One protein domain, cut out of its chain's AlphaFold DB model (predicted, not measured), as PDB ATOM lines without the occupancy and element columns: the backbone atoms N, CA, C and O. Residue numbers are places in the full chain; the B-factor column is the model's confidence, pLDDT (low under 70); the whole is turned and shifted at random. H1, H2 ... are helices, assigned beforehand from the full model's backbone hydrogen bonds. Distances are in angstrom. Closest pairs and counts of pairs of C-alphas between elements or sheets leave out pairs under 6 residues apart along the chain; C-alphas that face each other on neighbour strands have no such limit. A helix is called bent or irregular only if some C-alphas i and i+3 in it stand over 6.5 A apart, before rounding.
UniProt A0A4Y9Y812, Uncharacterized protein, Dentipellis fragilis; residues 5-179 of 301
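What this domain is: This is residues 5 to 179 of the 301 residues of an uncharacterized protein of Dentipellis fragilis (UniProt A0A4Y9Y812). Two long helices, H3a and H5, run side by side in opposite ways and make the core, and H6 joins them in a loose three-helix up-and-down bundle, each helix running against the one before it: it slants along H3a but meets H5 only where their adjoining ends come together. H4 folds against H5 as a helical hairpin, H3b turns back beyond the end of H3a, the small H1 and H2 pack on H6, and residues 172 to 179 of H7 stick out past the far end of H6. The printed part has 175 residues with seven named helices, H1 to H7 in chain order, and no named strand; the class is all helix. The whole is compact, with a radius of gyration of the C-alphas of 17.3 A, and spans 49 by 42 by 30 A.

How they stand to each other: Start at the longest helix, H3, residues 28 to 61; by its hydrogen bonds it was assigned as one helix, but it is bent, with C-alphas 51 and 54 standing 9.2 A apart. Read it as two arms, H3a, residues 28 to 51, and H3b, residues 54 to 61, at a steep tilt of 50 degrees. H3a touches H5, residues 114 to 140, at a shallow tilt of 26 degrees, opposite ways; the closest C-alphas are those of Gln 42 and Glu 121, 4.4 A apart. H3b is close to H5 but not clearly touching, with Tyr 56 and Phe 118 the closest C-alphas at 7.2 A. On H5 look next for H4, residues 93 to 107: the two touch as a helical hairpin at a shallow tilt of 30 degrees, with the C-alphas of Leu 100 and Ala 127 closest at 6.0 A. H6, residues 146 to 165, is the hub, touching five other helices. It touches H3a at a steep tilt of 40 degrees, the same way, with the C-alphas of Val 32 and His 154 closest at 5.4 A. H5 and H6 are a helical hairpin at a shallow tilt of 24 degrees; residues 136 to 140 touch residues 146 to 147, closest at the C-alphas of Leu 140 and Gly 146, 5.2 A. H2, residues 11 to 17, touches residues 146 to 150 of H6, about perpendicular at 83 degrees, with the C-alphas of Glu 13 and Ala 149 closest at 5.3 A. H1, residues 5 to 8, only just touches H6, with 3 pairs of C-alphas within 8 A, the closest being Pro 5 and Ile 156 at 6.5 A. H7, residues 167 to 179, and H6 touch only at the corner, and only just, with 3 pairs; the C-alphas of Met 162 and Tyr 170 are closest at 5.9 A. Every O i to N i+4 pair is within hydrogen-bond range in H2, H3b, H4, H6 and H7, against 18 of 20 in H3a and 20 of 23 in H5; H1 is too short for such a pair.

Where its parts are: Find C-alpha 28 at (174.397, 116.260, 136.933); from there H3a runs 35.5 A to C-alpha 51 at (173.736, 149.637, 124.742), and H3b follows from residue 54 to 61. H4, residues 93 to 107, is 20.9 A long. H5, residues 114 to 140, runs 36.9 A and is irregular, with C-alphas 135 and 138 standing 7.0 A apart. H6, residues 146 to 165, is 27.7 A long, and H7, residues 167 to 179, is 18.3 A long and ends at C-alpha 179, (177.576, 146.431, 151.821). H1 takes residues 5 to 8 and H2 residues 11 to 17.

The domain as a whole: The two C-alphas farthest apart are those of Ala 11 and Arg 67, 52.0 A. The printed part has no cut. The link from H3 to H4, residues 62 to 92, is long. Mean pLDDT of the printed part is 77.0; look for values under 70 in residues 5 to 7, 49 to 50, 61 to 84, 86 and 169 to 179.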
ATOM      1  N   PRO A   5     188.019 123.641 140.948       56.31
ATOM      2  CA  PRO A   5     186.667 123.210 141.321       56.31
ATOM      3  C   PRO A   5     186.621 121.946 142.188       56.31
ATOM      4  O   PRO A   5     185.726 121.785 143.014       56.31
ATOM      5  N   ARG A   6     187.594 121.034 142.037       56.03
ATOM      6  CA  ARG A   6     187.601 119.744 142.752       56.03
ATOM      7  C   ARG A   6     187.899 119.869 144.244       56.03
ATOM      8  O   ARG A   6     187.483 119.001 145.000       56.03
ATOM      9  N   ARG A   7     188.596 120.924 144.684       59.03
ATOM     10  CA  ARG A   7     188.995 121.091 146.098       59.03
ATOM     11  C   ARG A   7     187.868 121.593 147.004       59.03
ATOM     12  O   ARG A   7     188.013 121.542 148.218       59.03
ATOM     13  N   GLN A   8     186.766 122.063 146.420       74.38
ATOM     14  CA  GLN A   8     185.593 122.582 147.134       74.38
ATOM     15  C   GLN A   8     184.461 121.541 147.252       74.38
ATOM     16  O   GLN A   8     183.401 121.827 147.809       74.38
ATOM     17  N   LEU A   9     184.672 120.329 146.722       78.38
ATOM     18  CA  LEU A   9     183.682 119.259 146.647       78.38
ATOM     19  C   LEU A   9     184.136 118.027 147.435       78.38
ATOM     20  O   LEU A   9     185.271 117.571 147.327       78.38
ATOM     21  N   THR A  10     183.214 117.451 148.195       84.38
ATOM     22  CA  THR A  10     183.388 116.172 148.887       84.38
ATOM     23  C   THR A  10     183.359 115.002 147.900       84.38
ATOM     24  O   THR A  10     182.776 115.083 146.817       84.38
ATOM     25  N   ALA A  11     183.900 113.847 148.301       88.12
ATOM     26  CA  ALA A  11     183.808 112.618 147.506       88.12
ATOM     27  C   ALA A  11     182.350 112.189 147.216       88.12
ATOM     28  O   ALA A  11     182.074 111.604 146.166       88.12
ATOM     29  N   ARG A  12     181.403 112.515 148.112       88.19
ATOM     30  CA  ARG A  12     179.964 112.277 147.907       88.19
ATOM     31  C   ARG A  12     179.387 113.194 146.828       88.19
ATOM     32  O   ARG A  12     178.672 112.710 145.958       88.19
ATOM     33  N   GLU A  13     179.706 114.486 146.865       83.62
ATOM     34  CA  GLU A  13     179.267 115.454 145.850       83.62
ATOM     35  C   GLU A  13     179.869 115.130 144.479       83.62
ATOM     36  O   GLU A  13     179.145 115.128 143.492       83.62
ATOM     37  N   LEU A  14     181.152 114.753 144.408       90.81
ATOM     38  CA  LEU A  14     181.780 114.297 143.163       90.81
ATOM     39  C   LEU A  14     181.060 113.071 142.573       90.81
ATOM     40  O   LEU A  14     180.740 113.074 141.387       90.81
ATOM     41  N   LYS A  15     180.722 112.070 143.401       93.19
ATOM     42  CA  LYS A  15     179.950 110.893 142.964       93.19
ATOM     43  C   LYS A  15     178.530 111.248 142.496       93.19
ATOM     44  O   LYS A  15     178.041 110.624 141.559       93.19
ATOM     45  N   LEU A  16     177.872 112.221 143.133       91.44
ATOM     46  CA  LEU A  16     176.565 112.726 142.695       91.44
ATOM     47  C   LEU A  16     176.675 113.477 141.360       91.44
ATOM     48  O   LEU A  16     175.849 113.262 140.480       91.44
ATOM     49  N   LEU A  17     177.713 114.295 141.167       91.94
ATOM     50  CA  LEU A  17     177.931 115.020 139.913       91.94
ATOM     51  C   LEU A  17     178.077 114.088 138.703       91.94
ATOM     52  O   LEU A  17     177.591 114.410 137.620       91.94
ATOM     53  N   ASP A  18     178.691 112.922 138.894       95.88
ATOM     54  CA  ASP A  18     178.876 111.923 137.838       95.88
ATOM     55  C   ASP A  18     177.671 110.957 137.694       95.88
ATOM     56  O   ASP A  18     177.688 110.062 136.847       95.88
ATOM     57  N   GLN A  19     176.591 111.139 138.470       94.56
ATOM     58  CA  GLN A  19     175.353 110.363 138.340       94.56
ATOM     59  C   GLN A  19     174.564 110.776 137.088       94.56
ATOM     60  O   GLN A  19     174.273 111.955 136.886       94.56
ATOM     61  N   VAL A  20     174.165 109.792 136.274       94.94
ATOM     62  CA  VAL A  20     173.297 109.987 135.098       94.94
ATOM     63  C   VAL A  20     171.840 110.186 135.522       94.94
ATOM     64  O   VAL A  20     171.288 109.389 136.281       94.94
ATOM     65  N   ILE A  21     171.209 111.225 134.979       90.44
ATOM     66  CA  ILE A  21     169.814 111.592 135.208       90.44
ATOM     67  C   ILE A  21     168.946 111.071 134.059       90.44
ATOM     68  O   ILE A  21     169.116 111.430 132.892       90.44
ATOM     69  N   GLN A  22     168.000 110.199 134.401       87.62
ATOM     70  CA  GLN A  22     166.982 109.692 133.481       87.62
ATOM     71  C   GLN A  22     165.751 110.609 133.497       87.62
ATOM     72  O   GLN A  22     165.469 111.196 134.542       87.62
ATOM     73  N   PRO A  23     165.005 110.745 132.384       86.44
ATOM     74  CA  PRO A  23     165.144 110.060 131.083       86.44
ATOM     75  C   PRO A  23     166.068 110.778 130.070       86.44
ATOM     76  O   PRO A  23     166.027 110.510 128.864       86.44
ATOM     77  N   PHE A  24     166.884 111.731 130.532       88.06
ATOM     78  CA  PHE A  24     167.662 112.618 129.659       88.06
ATOM     79  C   PHE A  24     169.056 112.099 129.283       88.06
ATOM     80  O   PHE A  24     169.614 112.549 128.285       88.06
ATOM     81  N   GLY A  25     169.625 111.170 130.056       90.69
ATOM     82  CA  GLY A  25     170.916 110.535 129.759       90.69
ATOM     83  C   GLY A  25     172.152 111.413 130.000       90.69
ATOM     84  O   GLY A  25     173.263 110.982 129.700       90.69
ATOM     85  N   LYS A  26     171.987 112.620 130.559       93.81
ATOM     86  CA  LYS A  26     173.085 113.523 130.955       93.81
ATOM     87  C   LYS A  26     173.450 113.310 132.426       93.81
ATOM     88  O   LYS A  26     172.591 112.926 133.218       93.81
ATOM     89  N   THR A  27     174.699 113.560 132.812       96.50
ATOM     90  CA  THR A  27     175.079 113.598 134.236       96.50
ATOM     91  C   THR A  27     174.702 114.933 134.877       96.50
ATOM     92  O   THR A  27     174.551 115.930 134.172       96.50
ATOM     93  N   ILE A  28     174.601 114.987 136.212       92.06
ATOM     94  CA  ILE A  28     174.397 116.260 136.933       92.06
ATOM     95  C   ILE A  28     175.490 117.275 136.548       92.06
ATOM     96  O   ILE A  28     175.183 118.433 136.282       92.06
ATOM     97  N   ARG A  29     176.749 116.832 136.410       95.81
ATOM     98  CA  ARG A  29     177.876 117.632 135.898       95.81
ATOM     99  C   ARG A  29     177.566 118.281 134.548       95.81
ATOM    100  O   ARG A  29     177.701 119.492 134.428       95.81
ATOM    101  N   MET A  30     177.112 117.500 133.564       95.94
ATOM    102  CA  MET A  30     176.781 118.011 132.228       95.94
ATOM    103  C   MET A  30     175.611 119.003 132.253       95.94
ATOM    104  O   MET A  30     175.604 119.953 131.477       95.94
ATOM    105  N   LEU A  31     174.625 118.796 133.135       92.62
ATOM    106  CA  LEU A  31     173.508 119.729 133.314       92.62
ATOM    107  C   LEU A  31     173.991 121.061 133.911       92.62
ATOM    108  O   LEU A  31     173.610 122.116 133.414       92.62
ATOM    109  N   VAL A  32     174.879 121.023 134.912       86.19
ATOM    110  CA  VAL A  32     175.510 122.222 135.493       86.19
ATOM    111  C   VAL A  32     176.372 122.966 134.464       86.19
ATOM    112  O   VAL A  32     176.286 124.186 134.350       86.19
ATOM    113  N   GLU A  33     177.190 122.247 133.691       93.12
ATOM    114  CA  GLU A  33     178.049 122.830 132.651       93.12
ATOM    115  C   GLU A  33     177.221 123.488 131.531       93.12
ATOM    116  O   GLU A  33     177.540 124.597 131.099       93.12
ATOM    117  N   GLN A  34     176.114 122.861 131.115       92.62
ATOM    118  CA  GLN A  34     175.166 123.428 130.147       92.62
ATOM    119  C   GLN A  34     174.430 124.658 130.709       92.62
ATOM    120  O   GLN A  34     174.300 125.666 130.016       92.62
ATOM    121  N   SER A  35     174.004 124.597 131.973       88.12
ATOM    122  CA  SER A  35     173.351 125.692 132.698       88.12
ATOM    123  C   SER A  35     174.250 126.937 132.772       88.12
ATOM    124  O   SER A  35     173.869 128.007 132.295       88.12
ATOM    125  N   VAL A  36     175.502 126.800 133.227       83.44
ATOM    126  CA  VAL A  36     176.440 127.938 133.304       83.44
ATOM    127  C   VAL A  36     176.852 128.458 131.921       83.44
ATOM    128  O   VAL A  36     177.089 129.659 131.773       83.44
ATOM    129  N   ASN A  37     176.867 127.612 130.886       90.56
ATOM    130  CA  ASN A  37     177.020 128.075 129.505       90.56
ATOM    131  C   ASN A  37     175.847 128.980 129.073       90.56
ATOM    132  O   ASN A  37     176.080 130.020 128.463       90.56
ATOM    133  N   TYR A  38     174.600 128.662 129.439       86.75
ATOM    134  CA  TYR A  38     173.467 129.551 129.159       86.75
ATOM    135  C   TYR A  38     173.556 130.885 129.920       86.75
ATOM    136  O   TYR A  38     173.358 131.925 129.289       86.75
ATOM    137  N   CYS A  39     173.967 130.902 131.197       82.81
ATOM    138  CA  CYS A  39     174.282 132.158 131.908       82.81
ATOM    139  C   CYS A  39     175.345 132.989 131.171       82.81
ATOM    140  O   CYS A  39     175.182 134.191 130.977       82.81
ATOM    141  N   HIS A  40     176.437 132.356 130.734       83.62
ATOM    142  CA  HIS A  40     177.537 133.016 130.023       83.62
ATOM    143  C   HIS A  40     177.083 133.637 128.694       83.62
ATOM    144  O   HIS A  40     177.421 134.788 128.405       83.62
ATOM    145  N   LEU A  41     176.276 132.914 127.911       84.44
ATOM    146  CA  LEU A  41     175.749 133.404 126.636       84.44
ATOM    147  C   LEU A  41     174.683 134.492 126.806       84.44
ATOM    148  O   LEU A  41     174.674 135.446 126.022       84.44
ATOM    149  N   GLN A  42     173.829 134.390 127.828       85.56
ATOM    150  CA  GLN A  42     172.885 135.442 128.203       85.56
ATOM    151  C   GLN A  42     173.644 136.711 128.616       85.56
ATOM    152  O   GLN A  42     173.431 137.760 128.014       85.56
ATOM    153  N   ALA A  43     174.593 136.615 129.551       77.19
ATOM    154  CA  ALA A  43     175.356 137.755 130.057       77.19
ATOM    155  C   ALA A  43     176.144 138.494 128.955       77.19
ATOM    156  O   ALA A  43     176.052 139.720 128.863       77.19
ATOM    157  N   LYS A  44     176.845 137.770 128.061       80.31
ATOM    158  CA  LYS A  44     177.566 138.387 126.924       80.31
ATOM    159  C   LYS A  44     176.634 139.070 125.927       80.31
ATOM    160  O   LYS A  44     177.025 140.032 125.271       80.31
ATOM    161  N   SER A  45     175.413 138.566 125.787       79.62
ATOM    162  CA  SER A  45     174.428 139.139 124.872       79.62
ATOM    163  C   SER A  45     173.756 140.370 125.478       79.62
ATOM    164  O   SER A  45     173.669 141.400 124.812       79.62
ATOM    165  N   ALA A  46     173.405 140.301 126.764       75.88
ATOM    166  CA  ALA A  46     172.797 141.385 127.524       75.88
ATOM    167  C   ALA A  46     173.699 142.619 127.641       75.88
ATOM    168  O   ALA A  46     173.199 143.739 127.585       75.88
ATOM    169  N   GLU A  47     175.022 142.454 127.753       74.50
ATOM    170  CA  GLU A  47     175.963 143.583 127.747       74.50
ATOM    171  C   GLU A  47     175.821 144.446 126.479       74.50
ATOM    172  O   GLU A  47     175.718 145.670 126.568       74.50
ATOM    173  N   VAL A  48     175.707 143.814 125.304       75.38
ATOM    174  CA  VAL A  48     175.478 144.519 124.031       75.38
ATOM    175  C   VAL A  48     174.033 145.004 123.916       75.38
ATOM    176  O   VAL A  48     173.799 146.140 123.502       75.38
ATOM    177  N   ALA A  49     173.055 144.195 124.321       66.19
ATOM    178  CA  ALA A  49     171.637 144.543 124.245       66.19
ATOM    179  C   ALA A  49     171.281 145.769 125.125       66.19
ATOM    180  O   ALA A  49     170.416 146.574 124.778       66.19
ATOM    181  N   ARG A  50     172.025 145.996 126.214       67.81
ATOM    182  CA  ARG A  50     171.889 147.171 127.096       67.81
ATOM    183  C   ARG A  50     172.448 148.472 126.508       67.81
ATOM    184  O   ARG A  50     172.135 149.542 127.023       67.81
ATOM    185  N   THR A  51     173.210 148.423 125.409       72.94
ATOM    186  CA  THR A  51     173.736 149.637 124.742       72.94
ATOM    187  C   THR A  51     172.652 150.493 124.077       72.94
ATOM    188  O   THR A  51     172.870 151.681 123.846       72.94
ATOM    189  N   ASN A  52     171.469 149.930 123.795       76.31
ATOM    190  CA  ASN A  52     170.326 150.657 123.243       76.31
ATOM    191  C   ASN A  52     169.012 150.181 123.880       76.31
ATOM    192  O   ASN A  52     168.245 149.417 123.294       76.31
ATOM    193  N   MET A  53     168.727 150.682 125.084       75.06
ATOM    194  CA  MET A  53     167.531 150.299 125.845       75.06
ATOM    195  C   MET A  53     166.192 150.641 125.174       75.06
ATOM    196  O   MET A  53     165.174 150.040 125.514       75.06
ATOM    197  N   ASN A  54     166.167 151.567 124.213       74.75
ATOM    198  CA  ASN A  54     164.944 151.898 123.480       74.75
ATOM    199  C   ASN A  54     164.629 150.831 122.421       74.75
ATOM    200  O   ASN A  54     163.493 150.365 122.342       74.75
ATOM    201  N   GLU A  55     165.636 150.387 121.664       74.56
ATOM    202  CA  GLU A  55     165.499 149.247 120.748       74.56
ATOM    203  C   GLU A  55     165.265 147.940 121.521       74.56
ATOM    204  O   GLU A  55     164.417 147.147 121.120       74.56
ATOM    205  N   TYR A  56     165.929 147.752 122.670       73.94
ATOM    206  CA  TYR A  56     165.700 146.609 123.559       73.94
ATOM    207  C   TYR A  56     164.222 146.479 123.950       73.94
ATOM    208  O   TYR A  56     163.583 145.474 123.646       73.94
ATOM    209  N   ARG A  57     163.646 147.527 124.561       72.50
ATOM    210  CA  ARG A  57     162.232 147.543 124.973       72.50
ATOM    211  C   ARG A  57     161.295 147.326 123.790       72.50
ATOM    212  O   ARG A  57     160.353 146.550 123.905       72.50
ATOM    213  N   ARG A  58     161.578 147.946 122.636       76.06
ATOM    214  CA  ARG A  58     160.789 147.772 121.406       76.06
ATOM    215  C   ARG A  58     160.751 146.309 120.947       76.06
ATOM    216  O   ARG A  58     159.702 145.846 120.502       76.06
ATOM    217  N   LEU A  59     161.869 145.589 121.047       72.38
ATOM    218  CA  LEU A  59     161.943 144.164 120.722       72.38
ATOM    219  C   LEU A  59     161.251 143.299 121.789       72.38
ATOM    220  O   LEU A  59     160.496 142.401 121.421       72.38
ATOM    221  N   THR A  60     161.406 143.605 123.082       74.88
ATOM    222  CA  THR A  60     160.683 142.924 124.175       74.88
ATOM    223  C   THR A  60     159.166 143.055 124.022       74.88
ATOM    224  O   THR A  60     158.461 142.050 124.082       74.88
ATOM    225  N   SER A  61     158.643 144.252 123.734       69.50
ATOM    226  CA  SER A  61     157.208 144.451 123.479       69.50
ATOM    227  C   SER A  61     156.703 143.671 122.258       69.50
ATOM    228  O   SER A  61     155.559 143.226 122.256       69.50
ATOM    229  N   ALA A  62     157.545 143.438 121.244       67.12
ATOM    230  CA  ALA A  62     157.191 142.619 120.080       67.12
ATOM    231  C   ALA A  62     157.103 141.105 120.381       67.12
ATOM    232  O   ALA A  62     156.578 140.357 119.556       67.12
ATOM    233  N   LEU A  63     157.557 140.649 121.559       64.38
ATOM    234  CA  LEU A  63     157.299 139.290 122.067       64.38
ATOM    235  C   LEU A  63     155.901 139.143 122.693       64.38
ATOM    236  O   LEU A  63     155.460 138.023 122.950       64.38
ATOM    237  N   LEU A  64     155.222 140.261 122.973       64.06
ATOM    238  CA  LEU A  64     153.890 140.286 123.582       64.06
ATOM    239  C   LEU A  64     152.759 140.330 122.539       64.06
ATOM    240  O   LEU A  64     151.611 140.075 122.894       64.06
ATOM    241  N   ASP A  65     153.062 140.610 121.263       63.75
ATOM    242  CA  ASP A  65     152.129 140.405 120.145       63.75
ATOM    243  C   ASP A  65     152.316 138.982 119.568       63.75
ATOM    244  O   ASP A  65     153.365 138.695 118.977       63.75
ATOM    245  N   PRO A  66     151.306 138.089 119.663       60.00
ATOM    246  CA  PRO A  66     151.358 136.743 119.087       60.00
ATOM    247  C   PRO A  66     151.565 136.696 117.564       60.00
ATOM    248  O   PRO A  66     151.786 135.622 117.015       60.00
ATOM    249  N   ARG A  67     151.468 137.833 116.859       59.38
ATOM    250  CA  ARG A  67     151.738 137.954 115.416       59.38
ATOM    251  C   ARG A  67     153.217 138.168 115.087       59.38
ATOM    252  O   ARG A  67     153.593 138.002 113.929       59.38
ATOM    253  N   THR A  68     154.034 138.570 116.064       59.28
ATOM    254  CA  THR A  68     155.475 138.840 115.885       59.28
ATOM    255  C   THR A  68     156.375 138.052 116.835       59.28
ATOM    256  O   THR A  68     157.581 137.982 116.595       59.28
ATOM    257  N   ALA A  69     155.817 137.421 117.869       57.66
ATOM    258  CA  ALA A  69     156.524 136.442 118.686       57.66
ATOM    259  C   ALA A  69     157.005 135.242 117.828       57.66
ATOM    260  O   ALA A  69     156.227 134.718 117.026       57.66
ATOM    261  N   PRO A  70     158.259 134.761 117.972       60.81
ATOM    262  CA  PRO A  70     158.717 133.578 117.244       60.81
ATOM    263  C   PRO A  70     158.004 132.312 117.738       60.81
ATOM    264  O   PRO A  70     158.072 132.004 118.925       60.81
ATOM    265  N   GLU A  71     157.424 131.523 116.826       54.75
ATOM    266  CA  GLU A  71     156.611 130.316 117.116       54.75
ATOM    267  C   GLU A  71     157.256 129.282 118.063       54.75
ATOM    268  O   GLU A  71     156.565 128.427 118.610       54.75
ATOM    269  N   ARG A  72     158.586 129.316 118.219       56.88
ATOM    270  CA  ARG A  72     159.375 128.356 119.011       56.88
ATOM    271  C   ARG A  72     160.161 128.985 120.159       56.88
ATOM    272  O   ARG A  72     160.894 128.268 120.837       56.88
ATOM    273  N   LEU A  73     160.055 130.294 120.387       59.69
ATOM    274  CA  LEU A  73     160.680 130.938 121.540       59.69
ATOM    275  C   LEU A  73     159.714 130.876 122.725       59.69
ATOM    276  O   LEU A  73     158.706 131.576 122.735       59.69
ATOM    277  N   ILE A  74     160.040 130.082 123.747       59.31
ATOM    278  CA  ILE A  74     159.308 130.145 125.015       59.31
ATOM    279  C   ILE A  74     159.617 131.494 125.657       59.31
ATOM    280  O   ILE A  74     160.733 131.728 126.130       59.31
ATOM    281  N   VAL A  75     158.636 132.396 125.662       56.12
ATOM    282  CA  VAL A  75     158.748 133.687 126.341       56.12
ATOM    283  C   VAL A  75     158.666 133.435 127.845       56.12
ATOM    284  O   VAL A  75     157.588 133.394 128.433       56.12
ATOM    285  N   VAL A  76     159.838 133.230 128.454       52.38
ATOM    286  CA  VAL A  76     160.018 133.145 129.910       52.38
ATOM    287  C   VAL A  76     159.263 134.304 130.566       52.38
ATOM    288  O   VAL A  76     159.442 135.451 130.153       52.38
ATOM    289  N   GLY A  77     158.390 133.973 131.520       47.31
ATOM    290  CA  GLY A  77     157.514 134.917 132.219       47.31
ATOM    291  C   GLY A  77     156.081 135.046 131.705       47.31
ATOM    292  O   GLY A  77     155.248 135.608 132.409       47.31
ATOM    293  N   GLN A  78     155.733 134.501 130.535       49.59
ATOM    294  CA  GLN A  78     154.324 134.463 130.127       49.59
ATOM    295  C   GLN A  78     153.547 133.370 130.892       49.59
ATOM    296  O   GLN A  78     154.004 132.221 130.954       49.59
ATOM    297  N   PRO A  79     152.348 133.667 131.438       43.31
ATOM    298  CA  PRO A  79     151.504 132.667 132.086       43.31
ATOM    299  C   PRO A  79     151.237 131.457 131.177       43.31
ATOM    300  O   PRO A  79     150.792 131.601 130.042       43.31
ATOM    301  N   GLY A  80     151.513 130.253 131.682       47.72
ATOM    302  CA  GLY A  80     151.357 128.998 130.935       47.72
ATOM    303  C   GLY A  80     152.566 128.564 130.091       47.72
ATOM    304  O   GLY A  80     152.593 127.412 129.662       47.72
ATOM    305  N   ALA A  81     153.603 129.399 129.926       52.03
ATOM    306  CA  ALA A  81     154.862 129.019 129.261       52.03
ATOM    307  C   ALA A  81     155.495 127.745 129.871       52.03
ATOM    308  O   ALA A  81     156.051 126.897 129.177       52.03
ATOM    309  N   HIS A  82     155.314 127.562 131.179       51.66
ATOM    310  CA  HIS A  82     155.753 126.402 131.959       51.66
ATOM    311  C   HIS A  82     155.025 125.082 131.639       51.66
ATOM    312  O   HIS A  82     155.287 124.079 132.300       51.66
ATOM    313  N   HIS A  83     154.111 125.044 130.665       56.66
ATOM    314  CA  HIS A  83     153.371 123.835 130.276       56.66
ATOM    315  C   HIS A  83     153.559 123.446 128.801       56.66
ATOM    316  O   HIS A  83     152.936 122.490 128.340       56.66
ATOM    317  N   SER A  84     154.443 124.133 128.063       66.50
ATOM    318  CA  SER A  84     154.706 123.874 126.636       66.50
ATOM    319  C   SER A  84     155.148 122.441 126.313       66.50
ATOM    320  O   SER A  84     154.912 121.984 125.199       66.50
ATOM    321  N   TYR A  85     155.742 121.723 127.275       70.75
ATOM    322  CA  TYR A  85     156.124 120.310 127.150       70.75
ATOM    323  C   TYR A  85     155.406 119.427 128.183       70.75
ATOM    324  O   TYR A  85     155.945 118.418 128.631       70.75
ATOM    325  N   GLY A  86     154.186 119.805 128.577       68.94
ATOM    326  CA  GLY A  86     153.404 119.103 129.595       68.94
ATOM    327  C   GLY A  86     153.816 119.442 131.038       68.94
ATOM    328  O   GLY A  86     154.535 120.414 131.276       68.94
ATOM    329  N   PRO A  87     153.324 118.685 132.034       71.94
ATOM    330  CA  PRO A  87     153.689 118.884 133.434       71.94
ATOM    331  C   PRO A  87     155.132 118.429 133.687       71.94
ATOM    332  O   PRO A  87     155.555 117.398 133.170       71.94
ATOM    333  N   ALA A  88     155.870 119.141 134.546       70.31
ATOM    334  CA  ALA A  88     157.269 118.812 134.846       70.31
ATOM    335  C   ALA A  88     157.461 117.352 135.311       70.31
ATOM    336  O   ALA A  88     158.432 116.712 134.919       70.31
ATOM    337  N   SER A  89     156.501 116.810 136.072       71.75
ATOM    338  CA  SER A  89     156.491 115.437 136.601       71.75
ATOM    339  C   SER A  89     156.284 114.327 135.565       71.75
ATOM    340  O   SER A  89     156.627 113.175 135.837       71.75
ATOM    341  N   ALA A  90     155.760 114.654 134.381       77.81
ATOM    342  CA  ALA A  90     155.590 113.733 133.258       77.81
ATOM    343  C   ALA A  90     155.673 114.505 131.922       77.81
ATOM    344  O   ALA A  90     154.646 114.704 131.265       77.81
ATOM    345  N   PRO A  91     156.870 114.985 131.536       81.94
ATOM    346  CA  PRO A  91     157.020 115.896 130.414       81.94
ATOM    347  C   PRO A  91     157.170 115.149 129.086       81.94
ATOM    348  O   PRO A  91     157.560 113.979 129.051       81.94
ATOM    349  N   ASP A  92     156.955 115.855 127.977       84.00
ATOM    350  CA  ASP A  92     157.417 115.416 126.660       84.00
ATOM    351  C   ASP A  92     158.949 115.499 126.602       84.00
ATOM    352  O   ASP A  92     159.549 116.512 126.238       84.00
ATOM    353  N   VAL A  93     159.586 114.400 127.003       86.56
ATOM    354  CA  VAL A  93     161.042 114.237 127.068       86.56
ATOM    355  C   VAL A  93     161.711 114.520 125.722       86.56
ATOM    356  O   VAL A  93     162.786 115.122 125.691       86.56
ATOM    357  N   GLU A  94     161.101 114.092 124.615       87.19
ATOM    358  CA  GLU A  94     161.684 114.263 123.284       87.19
ATOM    359  C   GLU A  94     161.403 115.665 122.731       87.19
ATOM    360  O   GLU A  94     162.296 116.252 122.122       87.19
ATOM    361  N   GLY A  95     160.249 116.264 123.045       83.56
ATOM    362  CA  GLY A  95     159.979 117.688 122.826       83.56
ATOM    363  C   GLY A  95     160.984 118.599 123.542       83.56
ATOM    364  O   GLY A  95     161.588 119.463 122.902       83.56
ATOM    365  N   VAL A  96     161.255 118.352 124.831       83.88
ATOM    366  CA  VAL A  96     162.277 119.067 125.626       83.88
ATOM    367  C   VAL A  96     163.672 118.913 125.009       83.88
ATOM    368  O   VAL A  96     164.366 119.909 124.794       83.88
ATOM    369  N   LYS A  97     164.086 117.679 124.678       86.00
ATOM    370  CA  LYS A  97     165.382 117.412 124.024       86.00
ATOM    371  C   LYS A  97     165.494 118.121 122.674       86.00
ATOM    372  O   LYS A  97     166.531 118.715 122.390       86.00
ATOM    373  N   HIS A  98     164.447 118.066 121.851       81.81
ATOM    374  CA  HIS A  98     164.424 118.674 120.524       81.81
ATOM    375  C   HIS A  98     164.489 120.204 120.596       81.81
ATOM    376  O   HIS A  98     165.267 120.812 119.863       81.81
ATOM    377  N   ALA A  99     163.724 120.819 121.503       83.38
ATOM    378  CA  ALA A  99     163.720 122.263 121.714       83.38
ATOM    379  C   ALA A  99     165.091 122.780 122.168       83.38
ATOM    380  O   ALA A  99     165.641 123.684 121.538       83.38
ATOM    381  N   LEU A 100     165.696 122.153 123.184       85.06
ATOM    382  CA  LEU A 100     167.049 122.507 123.620       85.06
ATOM    383  C   LEU A 100     168.080 122.288 122.506       85.06
ATOM    384  O   LEU A 100     168.911 123.158 122.280       85.06
ATOM    385  N   ALA A 101     167.978 121.203 121.734       84.25
ATOM    386  CA  ALA A 101     168.860 120.976 120.593       84.25
ATOM    387  C   ALA A 101     168.650 121.979 119.439       84.25
ATOM    388  O   ALA A 101     169.556 122.161 118.629       84.25
ATOM    389  N   GLU A 102     167.479 122.610 119.294       82.00
ATOM    390  CA  GLU A 102     167.283 123.749 118.379       82.00
ATOM    391  C   GLU A 102     167.859 125.048 118.941       82.00
ATOM    392  O   GLU A 102     168.481 125.799 118.187       82.00
ATOM    393  N   TYR A 103     167.717 125.287 120.245       85.38
ATOM    394  CA  TYR A 103     168.298 126.450 120.909       85.38
ATOM    395  C   TYR A 103     169.830 126.382 120.889       85.38
ATOM    396  O   TYR A 103     170.457 127.347 120.473       85.38
ATOM    397  N   ASP A 104     170.445 125.237 121.194       87.25
ATOM    398  CA  ASP A 104     171.898 125.035 121.105       87.25
ATOM    399  C   ASP A 104     172.420 125.364 119.685       87.25
ATOM    400  O   ASP A 104     173.302 126.206 119.529       87.25
ATOM    401  N   ARG A 105     171.774 124.839 118.628       84.81
ATOM    402  CA  ARG A 105     172.079 125.144 117.204       84.81
ATOM    403  C   ARG A 105     171.812 126.598 116.773       84.81
ATOM    404  O   ARG A 105     172.203 127.006 115.668       84.81
ATOM    405  N   TYR A 106     171.098 127.377 117.581       84.56
ATOM    406  CA  TYR A 106     170.977 128.825 117.417       84.56
ATOM    407  C   TYR A 106     172.098 129.551 118.173       84.56
ATOM    408  O   TYR A 106     172.758 130.419 117.610       84.56
ATOM    409  N   LEU A 107     172.342 129.158 119.423       86.38
ATOM    410  CA  LEU A 107     173.317 129.745 120.343       86.38
ATOM    411  C   LEU A 107     174.780 129.509 119.921       86.38
ATOM    412  O   LEU A 107     175.640 130.313 120.269       86.38
ATOM    413  N   GLU A 108     175.055 128.483 119.112       90.19
ATOM    414  CA  GLU A 108     176.327 128.273 118.393       90.19
ATOM    415  C   GLU A 108     176.672 129.395 117.388       90.19
ATOM    416  O   GLU A 108     177.814 129.500 116.938       90.19
ATOM    417  N   ARG A 109     175.700 130.224 116.978       87.19
ATOM    418  CA  ARG A 109     175.878 131.230 115.917       87.19
ATOM    419  C   ARG A 109     176.322 132.560 116.500       87.19
ATOM    420  O   ARG A 109     175.582 133.192 117.255       87.19
ATOM    421  N   GLU A 110     177.505 133.021 116.107       90.00
ATOM    422  CA  GLU A 110     178.050 134.271 116.639       90.00
ATOM    423  C   GLU A 110     177.269 135.508 116.139       90.00
ATOM    424  O   GLU A 110     177.135 135.685 114.918       90.00
ATOM    425  N   PRO A 111     176.716 136.339 117.051       88.12
ATOM    426  CA  PRO A 111     175.875 137.483 116.710       88.12
ATOM    427  C   PRO A 111     176.673 138.578 115.996       88.12
ATOM    428  O   PRO A 111     177.875 138.738 116.209       88.12
ATOM    429  N   LYS A 112     175.995 139.339 115.129       88.69
ATOM    430  CA  LYS A 112     176.609 140.401 114.309       88.69
ATOM    431  C   LYS A 112     175.882 141.737 114.420       88.69
ATOM    432  O   LYS A 112     176.453 142.776 114.103       88.69
ATOM    433  N   THR A 113     174.626 141.706 114.844       86.50
ATOM    434  CA  THR A 113     173.738 142.858 115.000       86.50
ATOM    435  C   THR A 113     173.194 142.929 116.423       86.50
ATOM    436  O   THR A 113     173.176 141.937 117.152       86.50
ATOM    437  N   PHE A 114     172.693 144.104 116.809       84.31
ATOM    438  CA  PHE A 114     171.987 144.291 118.079       84.31
ATOM    439  C   PHE A 114     170.829 143.293 118.244       84.31
ATOM    440  O   PHE A 114     170.633 142.723 119.314       84.31
ATOM    441  N   GLN A 115     170.094 143.042 117.158       82.00
ATOM    442  CA  GLN A 115     168.976 142.108 117.126       82.00
ATOM    443  C   GLN A 115     169.447 140.658 117.327       82.00
ATOM    444  O   GLN A 115     168.800 139.927 118.070       82.00
ATOM    445  N   ASP A 116     170.586 140.243 116.755       80.94
ATOM    446  CA  ASP A 116     171.155 138.909 117.021       80.94
ATOM    447  C   ASP A 116     171.523 138.732 118.503       80.94
ATOM    448  O   ASP A 116     171.282 137.668 119.067       80.94
ATOM    449  N   HIS A 117     172.079 139.768 119.147       81.62
ATOM    450  CA  HIS A 117     172.360 139.741 120.586       81.62
ATOM    451  C   HIS A 117     171.069 139.644 121.408       81.62
ATOM    452  O   HIS A 117     170.963 138.752 122.245       81.62
ATOM    453  N   PHE A 118     170.060 140.476 121.130       82.88
ATOM    454  CA  PHE A 118     168.747 140.381 121.784       82.88
ATOM    455  C   PHE A 118     168.149 138.967 121.665       82.88
ATOM    456  O   PHE A 118     167.724 138.379 122.659       82.88
ATOM    457  N   TRP A 119     168.163 138.373 120.468       81.12
ATOM    458  CA  TRP A 119     167.652 137.016 120.283       81.12
ATOM    459  C   TRP A 119     168.512 135.967 120.995       81.12
ATOM    460  O   TRP A 119     167.949 135.088 121.642       81.12
ATOM    461  N   ARG A 120     169.850 136.054 120.946       83.88
ATOM    462  CA  ARG A 120     170.753 135.128 121.659       83.88
ATOM    463  C   ARG A 120     170.559 135.191 123.176       83.88
ATOM    464  O   ARG A 120     170.571 134.146 123.820       83.88
ATOM    465  N   GLU A 121     170.305 136.375 123.729       83.38
ATOM    466  CA  GLU A 121     169.932 136.567 125.133       83.38
ATOM    467  C   GLU A 121     168.615 135.855 125.471       83.38
ATOM    468  O   GLU A 121     168.585 135.020 126.378       83.38
ATOM    469  N   ARG A 122     167.540 136.126 124.711       81.38
ATOM    470  CA  ARG A 122     166.232 135.492 124.942       81.38
ATOM    471  C   ARG A 122     166.310 133.972 124.778       81.38
ATOM    472  O   ARG A 122     165.835 133.272 125.662       81.38
ATOM    473  N   TYR A 123     166.952 133.450 123.729       79.00
ATOM    474  CA  TYR A 123     167.119 132.002 123.535       79.00
ATOM    475  C   TYR A 123     167.949 131.346 124.646       79.00
ATOM    476  O   TYR A 123     167.587 130.257 125.080       79.00
ATOM    477  N   ALA A 124     169.014 131.984 125.146       82.12
ATOM    478  CA  ALA A 124     169.808 131.439 126.253       82.12
ATOM    479  C   ALA A 124     168.998 131.382 127.560       82.12
ATOM    480  O   ALA A 124     169.011 130.366 128.253       82.12
ATOM    481  N   MET A 125     168.228 132.432 127.859       80.69
ATOM    482  CA  MET A 125     167.338 132.467 129.022       80.69
ATOM    483  C   MET A 125     166.196 131.440 128.910       80.69
ATOM    484  O   MET A 125     165.901 130.734 129.874       80.69
ATOM    485  N   SER A 126     165.596 131.281 127.725       77.75
ATOM    486  CA  SER A 126     164.592 130.242 127.460       77.75
ATOM    487  C   SER A 126     165.178 128.830 127.562       77.75
ATOM    488  O   SER A 126     164.530 127.942 128.110       77.75
ATOM    489  N   ALA A 127     166.412 128.616 127.093       81.19
ATOM    490  CA  ALA A 127     167.114 127.344 127.233       81.19
ATOM    491  C   ALA A 127     167.377 127.001 128.706       81.19
ATOM    492  O   ALA A 127     167.128 125.872 129.125       81.19
ATOM    493  N   MET A 128     167.799 127.988 129.504       84.75
ATOM    494  CA  MET A 128     167.960 127.836 130.949       84.75
ATOM    495  C   MET A 128     166.641 127.456 131.632       84.75
ATOM    496  O   MET A 128     166.617 126.492 132.391       84.75
ATOM    497  N   ALA A 129     165.540 128.153 131.337       80.62
ATOM    498  CA  ALA A 129     164.240 127.867 131.945       80.62
ATOM    499  C   ALA A 129     163.748 126.436 131.641       80.62
ATOM    500  O   ALA A 129     163.299 125.730 132.544       80.62
ATOM    501  N   ILE A 130     163.889 125.977 130.389       79.00
ATOM    502  CA  ILE A 130     163.539 124.603 129.987       79.00
ATOM    503  C   ILE A 130     164.451 123.581 130.685       79.00
ATOM    504  O   ILE A 130     163.962 122.582 131.217       79.00
ATOM    505  N   LEU A 131     165.766 123.826 130.699       85.31
ATOM    506  CA  LEU A 131     166.752 122.957 131.344       85.31
ATOM    507  C   LEU A 131     166.453 122.810 132.842       85.31
ATOM    508  O   LEU A 131     166.348 121.688 133.334       85.31
ATOM    509  N   GLN A 132     166.270 123.926 133.549       83.88
ATOM    510  CA  GLN A 132     166.037 123.939 134.989       83.88
ATOM    511  C   GLN A 132     164.735 123.208 135.344       83.88
ATOM    512  O   GLN A 132     164.762 122.220 136.079       83.88
ATOM    513  N   GLN A 133     163.613 123.615 134.739       80.19
ATOM    514  CA  GLN A 133     162.290 123.086 135.074       80.19
ATOM    515  C   GLN A 133     162.149 121.584 134.763       80.19
ATOM    516  O   GLN A 133     161.577 120.839 135.560       80.19
ATOM    517  N   TYR A 134     162.628 121.132 133.598       81.31
ATOM    518  CA  TYR A 134     162.354 119.774 133.111       81.31
ATOM    519  C   TYR A 134     163.512 118.791 133.301       81.31
ATOM    520  O   TYR A 134     163.264 117.589 133.391       81.31
ATOM    521  N   MET A 135     164.764 119.260 133.352       84.56
ATOM    522  CA  MET A 135     165.954 118.396 133.414       84.56
ATOM    523  C   MET A 135     166.705 118.469 134.749       84.56
ATOM    524  O   MET A 135     167.465 117.544 135.042       84.56
ATOM    525  N   VAL A 136     166.483 119.514 135.557       83.50
ATOM    526  CA  VAL A 136     167.119 119.696 136.871       83.50
ATOM    527  C   VAL A 136     166.122 119.444 138.003       83.50
ATOM    528  O   VAL A 136     166.210 118.394 138.630       83.50
ATOM    529  N   ASP A 137     165.154 120.330 138.246       78.56
ATOM    530  CA  ASP A 137     164.389 120.347 139.506       78.56
ATOM    531  C   ASP A 137     163.620 119.042 139.777       78.56
ATOM    532  O   ASP A 137     163.890 118.337 140.751       78.56
ATOM    533  N   GLU A 138     162.692 118.668 138.894       78.56
ATOM    534  CA  GLU A 138     161.865 117.465 139.068       78.56
ATOM    535  C   GLU A 138     162.669 116.141 138.981       78.56
ATOM    536  O   GLU A 138     162.364 115.202 139.732       78.56
ATOM    537  N   PRO A 139     163.695 115.995 138.114       78.50
ATOM    538  CA  PRO A 139     164.563 114.816 138.145       78.50
ATOM    539  C   PRO A 139     165.474 114.736 139.380       78.50
ATOM    540  O   PRO A 139     165.686 113.636 139.897       78.50
ATOM    541  N   LEU A 140     166.008 115.857 139.881       81.12
ATOM    542  CA  LEU A 140     166.920 115.877 141.033       81.12
ATOM    543  C   LEU A 140     166.205 115.848 142.385       81.12
ATOM    544  O   LEU A 140     166.791 115.342 143.343       81.12
ATOM    545  N   ALA A 141     164.937 116.261 142.466       81.06
ATOM    546  CA  ALA A 141     164.082 116.033 143.636       81.06
ATOM    547  C   ALA A 141     164.016 114.541 144.034       81.06
ATOM    548  O   ALA A 141     163.863 114.202 145.206       81.06
ATOM    549  N   LYS A 142     164.207 113.632 143.066       82.50
ATOM    550  CA  LYS A 142     164.222 112.169 143.256       82.50
ATOM    551  C   LYS A 142     165.605 111.611 143.641       82.50
ATOM    552  O   LYS A 142     165.756 110.400 143.797       82.50
ATOM    553  N   VAL A 143     166.623 112.463 143.813       83.06
ATOM    554  CA  VAL A 143     168.014 112.079 144.119       83.06
ATOM    555  C   VAL A 143     168.457 112.714 145.444       83.06
ATOM    556  O   VAL A 143     168.648 113.925 145.521       83.06
ATOM    557  N   LYS A 144     168.680 111.917 146.504       85.88
ATOM    558  CA  LYS A 144     168.996 112.432 147.859       85.88
ATOM    559  C   LYS A 144     170.333 113.199 147.919       85.88
ATOM    560  O   LYS A 144     171.403 112.621 148.142       85.88
ATOM    561  N   GLY A 145     170.242 114.522 147.787       78.38
ATOM    562  CA  GLY A 145     171.368 115.461 147.718       78.38
ATOM    563  C   GLY A 145     171.753 115.898 146.296       78.38
ATOM    564  O   GLY A 145     172.714 116.645 146.150       78.38
ATOM    565  N   GLY A 146     171.016 115.472 145.263       78.31
ATOM    566  CA  GLY A 146     171.270 115.825 143.862       78.31
ATOM    567  C   GLY A 146     171.213 117.332 143.619       78.31
ATOM    568  O   GLY A 146     172.190 117.899 143.139       78.31
ATOM    569  N   GLN A 147     170.127 117.990 144.045       83.06
ATOM    570  CA  GLN A 147     169.962 119.449 143.926       83.06
ATOM    571  C   GLN A 147     171.069 120.224 144.661       83.06
ATOM    572  O   GLN A 147     171.596 121.202 144.147       83.06
ATOM    573  N   SER A 148     171.486 119.758 145.844       77.75
ATOM    574  CA  SER A 148     172.577 120.377 146.611       77.75
ATOM    575  C   SER A 148     173.922 120.272 145.876       77.75
ATOM    576  O   SER A 148     174.633 121.269 145.752       77.75
ATOM    577  N   ALA A 149     174.239 119.101 145.308       76.50
ATOM    578  CA  ALA A 149     175.442 118.910 144.498       76.50
ATOM    579  C   ALA A 149     175.409 119.723 143.187       76.50
ATOM    580  O   ALA A 149     176.434 120.294 142.814       76.50
ATOM    581  N   PHE A 150     174.244 119.817 142.529       83.81
ATOM    582  CA  PHE A 150     174.020 120.681 141.364       83.81
ATOM    583  C   PHE A 150     174.282 122.147 141.724       83.81
ATOM    584  O   PHE A 150     175.209 122.744 141.182       83.81
ATOM    585  N   ASN A 151     173.543 122.697 142.695       80.56
ATOM    586  CA  ASN A 151     173.621 124.104 143.093       80.56
ATOM    587  C   ASN A 151     175.041 124.492 143.521       80.56
ATOM    588  O   ASN A 151     175.574 125.498 143.062       80.56
ATOM    589  N   LYS A 152     175.693 123.673 144.356       78.88
ATOM    590  CA  LYS A 152     177.058 123.943 144.828       78.88
ATOM    591  C   LYS A 152     178.063 123.987 143.677       78.88
ATOM    592  O   LYS A 152     178.892 124.894 143.626       78.88
ATOM    593  N   TYR A 153     177.998 123.033 142.748       81.25
ATOM    594  CA  TYR A 153     178.911 123.003 141.606       81.25
ATOM    595  C   TYR A 153     178.608 124.108 140.587       81.25
ATOM    596  O   TYR A 153     179.545 124.711 140.064       81.25
ATOM    597  N   HIS A 154     177.327 124.429 140.378       83.81
ATOM    598  CA  HIS A 154     176.881 125.564 139.573       83.81
ATOM    599  C   HIS A 154     177.468 126.865 140.119       83.81
ATOM    600  O   HIS A 154     178.174 127.555 139.390       83.81
ATOM    601  N   THR A 155     177.291 127.150 141.412       77.94
ATOM    602  CA  THR A 155     177.872 128.331 142.061       77.94
ATOM    603  C   THR A 155     179.392 128.386 141.900       77.94
ATOM    604  O   THR A 155     179.903 129.440 141.534       77.94
ATOM    605  N   ILE A 156     180.114 127.272 142.087       77.38
ATOM    606  CA  ILE A 156     181.577 127.222 141.905       77.38
ATOM    607  C   ILE A 156     181.982 127.607 140.473       77.38
ATOM    608  O   ILE A 156     182.802 128.509 140.297       77.38
ATOM    609  N   ILE A 157     181.436 126.950 139.442       80.50
ATOM    610  CA  ILE A 157     181.895 127.202 138.064       80.50
ATOM    611  C   ILE A 157     181.308 128.493 137.469       80.50
ATOM    612  O   ILE A 157     181.934 129.097 136.602       80.50
ATOM    613  N   HIS A 158     180.156 128.960 137.964       79.19
ATOM    614  CA  HIS A 158     179.585 130.265 137.629       79.19
ATOM    615  C   HIS A 158     180.407 131.414 138.232       79.19
ATOM    616  O   HIS A 158     180.694 132.386 137.541       79.19
ATOM    617  N   ASP A 159     180.856 131.294 139.485       75.12
ATOM    618  CA  ASP A 159     181.774 132.246 140.125       75.12
ATOM    619  C   ASP A 159     183.145 132.273 139.416       75.12
ATOM    620  O   ASP A 159     183.649 133.356 139.110       75.12
ATOM    621  N   GLU A 160     183.712 131.116 139.040       80.38
ATOM    622  CA  GLU A 160     184.919 131.059 138.193       80.38
ATOM    623  C   GLU A 160     184.702 131.701 136.807       80.38
ATOM    624  O   GLU A 160     185.586 132.403 136.308       80.38
ATOM    625  N   MET A 161     183.532 131.503 136.187       82.81
ATOM    626  CA  MET A 161     183.161 132.116 134.906       82.81
ATOM    627  C   MET A 161     183.039 133.642 135.031       82.81
ATOM    628  O   MET A 161     183.712 134.363 134.295       82.81
ATOM    629  N   MET A 162     182.279 134.146 136.007       75.12
ATOM    630  CA  MET A 162     182.084 135.583 136.233       75.12
ATOM    631  C   MET A 162     183.397 136.301 136.568       75.12
ATOM    632  O   MET A 162     183.649 137.385 136.045       75.12
ATOM    633  N   LYS A 163     184.277 135.687 137.371       76.44
ATOM    634  CA  LYS A 163     185.621 136.218 137.662       76.44
ATOM    635  C   LYS A 163     186.509 136.337 136.424       76.44
ATOM    636  O   LYS A 163     187.321 137.257 136.355       76.44
ATOM    637  N   ARG A 164     186.398 135.391 135.486       82.56
ATOM    638  CA  ARG A 164     187.256 135.304 134.294       82.56
ATOM    639  C   ARG A 164     186.748 136.159 133.134       82.56
ATOM    640  O   ARG A 164     187.548 136.789 132.454       82.56
ATOM    641  N   GLU A 165     185.441 136.142 132.896       78.19
ATOM    642  CA  GLU A 165     184.803 136.742 131.718       78.19
ATOM    643  C   GLU A 165     184.244 138.145 132.007       78.19
ATOM    644  O   GLU A 165     184.248 138.986 131.116       78.19
ATOM    645  N   PHE A 166     183.805 138.417 133.245       76.62
ATOM    646  CA  PHE A 166     183.108 139.654 133.634       76.62
ATOM    647  C   PHE A 166     183.652 140.283 134.942       76.62
ATOM    648  O   PHE A 166     182.871 140.604 135.849       76.62
ATOM    649  N   PRO A 167     184.979 140.489 135.082       75.69
ATOM    650  CA  PRO A 167     185.608 140.850 136.358       75.69
ATOM    651  C   PRO A 167     185.070 142.146 136.982       75.69
ATOM    652  O   PRO A 167     184.966 142.239 138.205       75.69
ATOM    653  N   GLU A 168     184.675 143.137 136.175       70.19
ATOM    654  CA  GLU A 168     184.054 144.368 136.681       70.19
ATOM    655  C   GLU A 168     182.659 144.148 137.273       70.19
ATOM    656  O   GLU A 168     182.342 144.708 138.322       70.19
ATOM    657  N   VAL A 169     181.817 143.355 136.602       67.31
ATOM    658  CA  VAL A 169     180.458 143.037 137.068       67.31
ATOM    659  C   VAL A 169     180.551 142.229 138.359       67.31
ATOM    660  O   VAL A 169     179.883 142.550 139.341       67.31
ATOM    661  N   TYR A 170     181.466 141.256 138.392       63.72
ATOM    662  CA  TYR A 170     181.779 140.482 139.587       63.72
ATOM    663  C   TYR A 170     182.238 141.371 140.756       63.72
ATOM    664  O   TYR A 170     181.725 141.250 141.869       63.72
ATOM    665  N   ALA A 171     183.163 142.307 140.517       62.53
ATOM    666  CA  ALA A 171     183.648 143.224 141.548       62.53
ATOM    667  C   ALA A 171     182.538 144.145 142.092       62.53
ATOM    668  O   ALA A 171     182.460 144.348 143.305       62.53
ATOM    669  N   LYS A 172     181.659 144.658 141.217       63.34
ATOM    670  CA  LYS A 172     180.495 145.487 141.587       63.34
ATOM    671  C   LYS A 172     179.496 144.688 142.439       63.34
ATOM    672  O   LYS A 172     179.136 145.139 143.525       63.34
ATOM    673  N   GLY A 173     179.138 143.471 142.020       61.69
ATOM    674  CA  GLY A 173     178.261 142.573 142.785       61.69
ATOM    675  C   GLY A 173     178.838 142.184 144.152       61.69
ATOM    676  O   GLY A 173     178.155 142.289 145.169       61.69
ATOM    677  N   LEU A 174     180.127 141.829 144.215       60.22
ATOM    678  CA  LEU A 174     180.804 141.477 145.468       60.22
ATOM    679  C   LEU A 174     180.933 142.670 146.433       60.22
ATOM    680  O   LEU A 174     180.883 142.482 147.652       60.22
ATOM    681  N   ALA A 175     181.108 143.890 145.918       52.81
ATOM    682  CA  ALA A 175     181.080 145.104 146.730       52.81
ATOM    683  C   ALA A 175     179.679 145.354 147.312       52.81
ATOM    684  O   ALA A 175     179.561 145.614 148.510       52.81
ATOM    685  N   TYR A 176     178.630 145.190 146.498       52.28
ATOM    686  CA  TYR A 176     177.244 145.345 146.935       52.28
ATOM    687  C   TYR A 176     176.847 144.304 147.996       52.28
ATOM    688  O   TYR A 176     176.396 144.676 149.078       52.28
ATOM    689  N   TYR A 177     177.145 143.018 147.777       51.28
ATOM    690  CA  TYR A 177     176.935 141.955 148.771       51.28
ATOM    691  C   TYR A 177     177.610 142.273 150.119       51.28
ATOM    692  O   TYR A 177     176.995 142.145 151.180       51.28
ATOM    693  N   LYS A 178     178.858 142.769 150.097       50.84
ATOM    694  CA  LYS A 178     179.593 143.194 151.307       50.84
ATOM    695  C   LYS A 178     178.998 144.429 151.986       50.84
ATOM    696  O   LYS A 178     179.202 144.604 153.185       50.84
ATOM    697  N   GLN A 179     178.295 145.291 151.256       48.59
ATOM    698  CA  GLN A 179     177.576 146.431 151.821       48.59
ATOM    699  C   GLN A 179     176.281 145.973 152.507       48.59
ATOM    700  O   GLN A 179     176.052 146.327 153.662       48.59
TER     701      GLN A 179